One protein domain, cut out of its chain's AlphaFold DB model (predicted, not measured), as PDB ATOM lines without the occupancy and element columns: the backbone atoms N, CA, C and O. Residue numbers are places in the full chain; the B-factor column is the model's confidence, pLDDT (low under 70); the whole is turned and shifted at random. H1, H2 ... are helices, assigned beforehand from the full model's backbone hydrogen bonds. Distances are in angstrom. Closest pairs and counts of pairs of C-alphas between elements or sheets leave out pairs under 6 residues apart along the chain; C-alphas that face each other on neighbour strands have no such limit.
ATOM      1  N   SER A 301     -44.363  24.352  26.368       93.94
ATOM      2  CA  SER A 301     -42.919  24.421  26.627       93.94
ATOM      3  C   SER A 301     -42.553  23.619  27.880       93.94
ATOM      4  O   SER A 301     -43.311  23.619  28.846       93.94
ATOM      5  N   ARG A 302     -41.362  22.994  27.906       93.19
ATOM      6  CA  ARG A 302     -40.903  22.099  28.995       93.19
ATOM      7  C   ARG A 302     -41.179  22.641  30.403       93.19
ATOM      8  O   ARG A 302     -41.744  21.925  31.220       93.19
ATOM      9  N   ALA A 303     -40.837  23.904  30.664       91.50
ATOM     10  CA  ALA A 303     -41.056  24.537  31.967       91.50
ATOM     11  C   ALA A 303     -42.547  24.639  32.346       91.50
ATOM     12  O   ALA A 303     -42.912  24.450  33.505       91.50
ATOM     13  N   ARG A 304     -43.433  24.889  31.371       90.75
ATOM     14  CA  ARG A 304     -44.884  24.903  31.597       90.75
ATOM     15  C   ARG A 304     -45.441  23.487  31.748       90.75
ATOM     16  O   ARG A 304     -46.256  23.276  32.635       90.75
ATOM     17  N   THR A 305     -44.968  22.526  30.953       92.38
ATOM     18  CA  THR A 305     -45.292  21.096  31.100       92.38
ATOM     19  C   THR A 305     -44.982  20.613  32.517       92.38
ATOM     20  O   THR A 305     -45.874  20.123  33.202       92.38
ATOM     21  N   PHE A 306     -43.754  20.839  32.996       91.88
ATOM     22  CA  PHE A 306     -43.332  20.471  34.348       91.88
ATOM     23  C   PHE A 306     -44.145  21.209  35.424       91.88
ATOM     24  O   PHE A 306     -44.658  20.565  36.334       91.88
ATOM     25  N   MET A 307     -44.372  22.521  35.296       91.75
ATOM     26  CA  MET A 307     -45.240  23.261  36.226       91.75
ATOM     27  C   MET A 307     -46.654  22.657  36.340       91.75
ATOM     28  O   MET A 307     -47.187  22.581  37.447       91.75
ATOM     29  N   LEU A 308     -47.280  22.239  35.231       88.94
ATOM     30  CA  LEU A 308     -48.608  21.611  35.274       88.94
ATOM     31  C   LEU A 308     -48.553  20.187  35.854       88.94
ATOM     32  O   LEU A 308     -49.442  19.811  36.612       88.94
ATOM     33  N   MET A 309     -47.483  19.429  35.593       88.19
ATOM     34  CA  MET A 309     -47.230  18.147  36.268       88.19
ATOM     35  C   MET A 309     -47.087  18.317  37.794       88.19
ATOM     36  O   MET A 309     -47.565  17.467  38.543       88.19
ATOM     37  N   CYS A 310     -46.538  19.443  38.266       87.31
ATOM     38  CA  CYS A 310     -46.482  19.773  39.694       87.31
ATOM     39  C   CYS A 310     -47.868  20.042  40.304       87.31
ATOM     40  O   CYS A 310     -48.085  19.743  41.480       87.31
ATOM     41  N   LEU A 311     -48.798  20.625  39.534       83.06
ATOM     42  CA  LEU A 311     -50.185  20.831  39.974       83.06
ATOM     43  C   LEU A 311     -50.905  19.485  40.121       83.06
ATOM     44  O   LEU A 311     -51.458  19.223  41.183       83.06
ATOM     45  N   LEU A 312     -50.758  18.609  39.120       80.94
ATOM     46  CA  LEU A 312     -51.265  17.227  39.100       80.94
ATOM     47  C   LEU A 312     -50.563  16.269  40.083       80.94
ATOM     48  O   LEU A 312     -50.958  15.109  40.196       80.94
ATOM     49  N   ARG A 313     -49.516  16.747  40.769       78.56
ATOM     50  CA  ARG A 313     -48.694  16.011  41.744       78.56
ATOM     51  C   ARG A 313     -47.996  14.770  41.196       78.56
ATOM     52  O   ARG A 313     -47.823  13.788  41.911       78.56
ATOM     53  N   VAL A 314     -47.510  14.847  39.958       82.88
ATOM     54  CA  VAL A 314     -46.619  13.817  39.411       82.88
ATOM     55  C   VAL A 314     -45.339  13.755  40.252       82.88
ATOM     56  O   VAL A 314     -44.629  14.754  40.401       82.88
ATOM     57  N   TRP A 315     -45.060  12.580  40.811       82.31
ATOM     58  CA  TRP A 315     -43.844  12.281  41.564       82.31
ATOM     59  C   TRP A 315     -42.741  11.778  40.631       82.31
ATOM     60  O   TRP A 315     -43.019  11.040  39.687       82.31
ATOM     61  N   ASP A 316     -41.499  12.168  40.901       83.69
ATOM     62  CA  ASP A 316     -40.308  11.574  40.303       83.69
ATOM     63  C   ASP A 316     -39.654  10.640  41.325       83.69
ATOM     64  O   ASP A 316     -39.034  11.095  42.284       83.69
ATOM     65  N   ASP A 317     -39.808   9.334  41.112       85.19
ATOM     66  CA  ASP A 317     -39.247   8.280  41.964       85.19
ATOM     67  C   ASP A 317     -37.707   8.301  41.980       85.19
ATOM     68  O   ASP A 317     -37.085   8.143  43.028       85.19
ATOM     69  N   MET A 318     -37.075   8.617  40.840       88.25
ATOM     70  CA  MET A 318     -35.612   8.639  40.702       88.25
ATOM     71  C   MET A 318     -34.956   9.772  41.496       88.25
ATOM     72  O   MET A 318     -33.789   9.664  41.871       88.25
ATOM     73  N   ASN A 319     -35.683  10.873  41.712       84.12
ATOM     74  CA  ASN A 319     -35.182  12.065  42.399       84.12
ATOM     75  C   ASN A 319     -35.915  12.373  43.720       84.12
ATOM     76  O   ASN A 319     -35.543  13.315  44.420       84.12
ATOM     77  N   ASN A 320     -36.931  11.580  44.073       87.44
ATOM     78  CA  ASN A 320     -37.716  11.669  45.304       87.44
ATOM     79  C   ASN A 320     -38.364  13.059  45.539       87.44
ATOM     80  O   ASN A 320     -38.367  13.575  46.660       87.44
ATOM     81  N   TYR A 321     -38.888  13.694  44.475       86.38
ATOM     82  CA  TYR A 321     -39.586  14.991  44.546       86.38
ATOM     83  C   TYR A 321     -40.734  15.141  43.521       86.38
ATOM     84  O   TYR A 321     -40.811  14.422  42.529       86.38
ATOM     85  N   PHE A 322     -41.631  16.121  43.721       84.31
ATOM     86  CA  PHE A 322     -42.701  16.447  42.758       84.31
ATOM     87  C   PHE A 322     -42.156  17.187  41.521       84.31
ATOM     88  O   PHE A 322     -41.574  18.273  41.648       84.31
ATOM     89  N   VAL A 323     -42.383  16.626  40.328       89.50
ATOM     90  CA  VAL A 323     -41.917  17.168  39.038       89.50
ATOM     91  C   VAL A 323     -42.379  18.615  38.869       89.50
ATOM     92  O   VAL A 323     -43.569  18.888  38.959       89.50
ATOM     93  N   GLY A 324     -41.456  19.538  38.580       89.06
ATOM     94  CA  GLY A 324     -41.782  20.933  38.248       89.06
ATOM     95  C   GLY A 324     -42.047  21.876  39.423       89.06
ATOM     96  O   GLY A 324     -42.621  22.953  39.240       89.06
ATOM     97  N   THR A 325     -41.646  21.489  40.636       88.38
ATOM     98  CA  THR A 325     -41.745  22.322  41.850       88.38
ATOM     99  C   THR A 325     -41.035  23.671  41.720       88.38
ATOM    100  O   THR A 325     -41.567  24.682  42.188       88.38
ATOM    101  N   HIS A 326     -39.876  23.716  41.055       89.56
ATOM    102  CA  HIS A 326     -39.126  24.951  40.818       89.56
ATOM    103  C   HIS A 326     -39.875  25.890  39.859       89.56
ATOM    104  O   HIS A 326     -40.100  27.057  40.171       89.56
ATOM    105  N   GLU A 327     -40.352  25.372  38.728       92.75
ATOM    106  CA  GLU A 327     -41.076  26.139  37.713       92.75
ATOM    107  C   GLU A 327     -42.428  26.661  38.221       92.75
ATOM    108  O   GLU A 327     -42.799  27.805  37.935       92.75
ATOM    109  N   LEU A 328     -43.146  25.869  39.030       88.38
ATOM    110  CA  LEU A 328     -44.378  26.311  39.691       88.38
ATOM    111  C   LEU A 328     -44.122  27.412  40.728       88.38
ATOM    112  O   LEU A 328     -44.955  28.310  40.885       88.38
ATOM    113  N   ARG A 329     -42.986  27.362  41.432       88.62
ATOM    114  CA  ARG A 329     -42.563  28.427  42.345       88.62
ATOM    115  C   ARG A 329     -42.218  29.698  41.569       88.62
ATOM    116  O   ARG A 329     -42.808  30.741  41.843       88.62
ATOM    117  N   GLU A 330     -41.361  29.593  40.556       89.75
ATOM    118  CA  GLU A 330     -40.967  30.708  39.690       89.75
ATOM    119  C   GLU A 330     -42.175  31.432  39.076       89.75
ATOM    120  O   GLU A 330     -42.245  32.657  39.129       89.75
ATOM    121  N   GLU A 331     -43.135  30.725  38.469       90.06
ATOM    122  CA  GLU A 331     -44.273  31.399  37.823       90.06
ATOM    123  C   GLU A 331     -45.271  31.977  38.837       90.06
ATOM    124  O   GLU A 331     -45.912  32.993  38.559       90.06
ATOM    125  N   ARG A 332     -45.348  31.414  40.051       87.75
ATOM    126  CA  ARG A 332     -46.098  32.011  41.163       87.75
ATOM    127  C   ARG A 332     -45.452  33.314  41.634       87.75
ATOM    128  O   ARG A 332     -46.159  34.311  41.755       87.75
ATOM    129  N   GLU A 333     -44.133  33.341  41.815       87.50
ATOM    130  CA  GLU A 333     -43.363  34.548  42.163       87.50
ATOM    131  C   GLU A 333     -43.436  35.610  41.047       87.50
ATOM    132  O   GLU A 333     -43.711  36.785  41.301       87.50
ATOM    133  N   LYS A 334     -43.323  35.201  39.776       87.94
ATOM    134  CA  LYS A 334     -43.540  36.090  38.621       87.94
ATOM    135  C   LYS A 334     -44.958  36.663  38.605       87.94
ATOM    136  O   LYS A 334     -45.133  37.805  38.185       87.94
ATOM    137  N   GLN A 335     -45.980  35.921  39.040       85.00
ATOM    138  CA  GLN A 335     -47.353  36.431  39.112       85.00
ATOM    139  C   GLN A 335     -47.613  37.340  40.315       85.00
ATOM    140  O   GLN A 335     -48.250  38.375  40.120       85.00
ATOM    141  N   THR A 336     -47.082  37.054  41.506       80.75
ATOM    142  CA  THR A 336     -47.187  37.991  42.640       80.75
ATOM    143  C   THR A 336     -46.461  39.304  42.338       80.75
ATOM    144  O   THR A 336     -47.007  40.371  42.617       80.75
ATOM    145  N   PHE A 337     -45.312  39.262  41.651       81.31
ATOM    146  CA  PHE A 337     -44.613  40.456  41.158       81.31
ATOM    147  C   PHE A 337     -45.424  41.242  40.107       81.31
ATOM    148  O   PHE A 337     -45.549  42.466  40.201       81.31
ATOM    149  N   LYS A 338     -46.038  40.561  39.123       81.75
ATOM    150  CA  LYS A 338     -46.951  41.197  38.145       81.75
ATOM    151  C   LYS A 338     -48.141  41.871  38.855       81.75
ATOM    152  O   LYS A 338     -48.527  42.980  38.479       81.75
ATOM    153  N   GLN A 339     -48.705  41.233  39.885       78.44
ATOM    154  CA  GLN A 339     -49.840  41.752  40.659       78.44
ATOM    155  C   GLN A 339     -49.456  42.951  41.537       78.44
ATOM    156  O   GLN A 339     -50.128  43.980  41.469       78.44
ATOM    157  N   SER A 340     -48.361  42.876  42.303       75.56
ATOM    158  CA  SER A 340     -47.901  43.988  43.148       75.56
ATOM    159  C   SER A 340     -47.542  45.221  42.310       75.56
ATOM    160  O   SER A 340     -47.963  46.333  42.635       75.56
ATOM    161  N   MET A 341     -46.890  45.034  41.156       70.69
ATOM    162  CA  MET A 341     -46.640  46.114  40.196       70.69
ATOM    163  C   MET A 341     -47.926  46.707  39.601       70.69
ATOM    164  O   MET A 341     -47.978  47.914  39.351       70.69
ATOM    165  N   HIS A 342     -48.977  45.906  39.394       74.31
ATOM    166  CA  HIS A 342     -50.273  46.411  38.936       74.31
ATOM    167  C   HIS A 342     -50.986  47.234  40.020       74.31
ATOM    168  O   HIS A 342     -51.496  48.316  39.724       74.31
ATOM    169  N   VAL A 343     -50.968  46.773  41.277       76.38
ATOM    170  CA  VAL A 343     -51.494  47.532  42.424       76.38
ATOM    171  C   VAL A 343     -50.768  48.871  42.536       76.38
ATOM    172  O   VAL A 343     -51.417  49.912  42.459       76.38
ATOM    173  N   LEU A 344     -49.432  48.867  42.600       65.62
ATOM    174  CA  LEU A 344     -48.606  50.077  42.716       65.62
ATOM    175  C   LEU A 344     -48.811  51.071  41.561       65.62
ATOM    176  O   LEU A 344     -48.765  52.278  41.781       65.62
ATOM    177  N   ARG A 345     -49.100  50.596  40.341       66.00
ATOM    178  CA  ARG A 345     -49.460  51.456  39.197       66.00
ATOM    179  C   ARG A 345     -50.826  52.137  39.360       66.00
ATOM    180  O   ARG A 345     -51.034  53.211  38.793       66.00
ATOM    181  N   ASN A 346     -51.746  51.527  40.105       65.69
ATOM    182  CA  ASN A 346     -53.105  52.027  40.310       65.69
ATOM    183  C   ASN A 346     -53.247  52.913  41.560       65.69
ATOM    184  O   ASN A 346     -54.177  53.723  41.610       65.69
ATOM    185  N   ILE A 347     -52.333  52.829  42.539       68.12
ATOM    186  CA  ILE A 347     -52.333  53.756  43.680       68.12
ATOM    187  C   ILE A 347     -51.944  55.164  43.200       68.12
ATOM    188  O   ILE A 347     -50.772  55.512  43.068       68.12
TER     189      ILE A 347
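Overview. This is residues 301 to 347 of the 888 residues of the protein "Hypothetical protein" of Symbiodinium sp. KB8 (UniProt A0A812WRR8). Look for one long helix, H2, whose residues 332 to 346 stick out as a straight arm from a small head, where the short helix H1 packs on residues 325 to 328 of H2 and makes a corner with it. The head also holds the link of residues 312 to 324, which loops out beyond the beginning of H2 and folds back. The printed part has 47 residues with two named helices, H1 then H2, and no named strand; the class is all helix. The whole is only just loose, close to extended, with a radius of gyration of the C-alphas of 14.0 A and spans of 48 by 19 by 14 A.

Arrangement. Begin with H2, residues 325 to 346, and look from there to H1, residues 302 to 311. They touch, H2 with residues 325 to 328 alone; the closest C-alphas are those of Met 307 and Leu 328, 4.7 A apart. Their lines are about perpendicular, at 88 degrees. In the link between them, residues 315 to 316 pair with residues 321 to 322, antiparallel. In H1 and H2 every O i to N i+4 pair is within hydrogen-bond range.

Along the chain. Find C-alpha 325 at (-41.745, 22.322, 41.850); from there H2 runs 31.8 A to C-alpha 346 at (-53.105, 52.027, 40.310). H1 begins at C-alpha 302, (-40.903, 22.099, 28.995), and measures 14.4 A to C-alpha 311.

Size, cuts and confidence. The two C-alphas farthest apart are those of Met 318 and Ile 347, at 48.2 A. Residues 332 to 347, of which 332 to 346 belong to H2, stand free; without them the body spans 23 by 14 by 13 A. The printed part has no cut, and the link from H1 to H2, 13 residues, is long. The mean pLDDT of the printed part is 84.2; look at residues 344 to 347 for the values under 70.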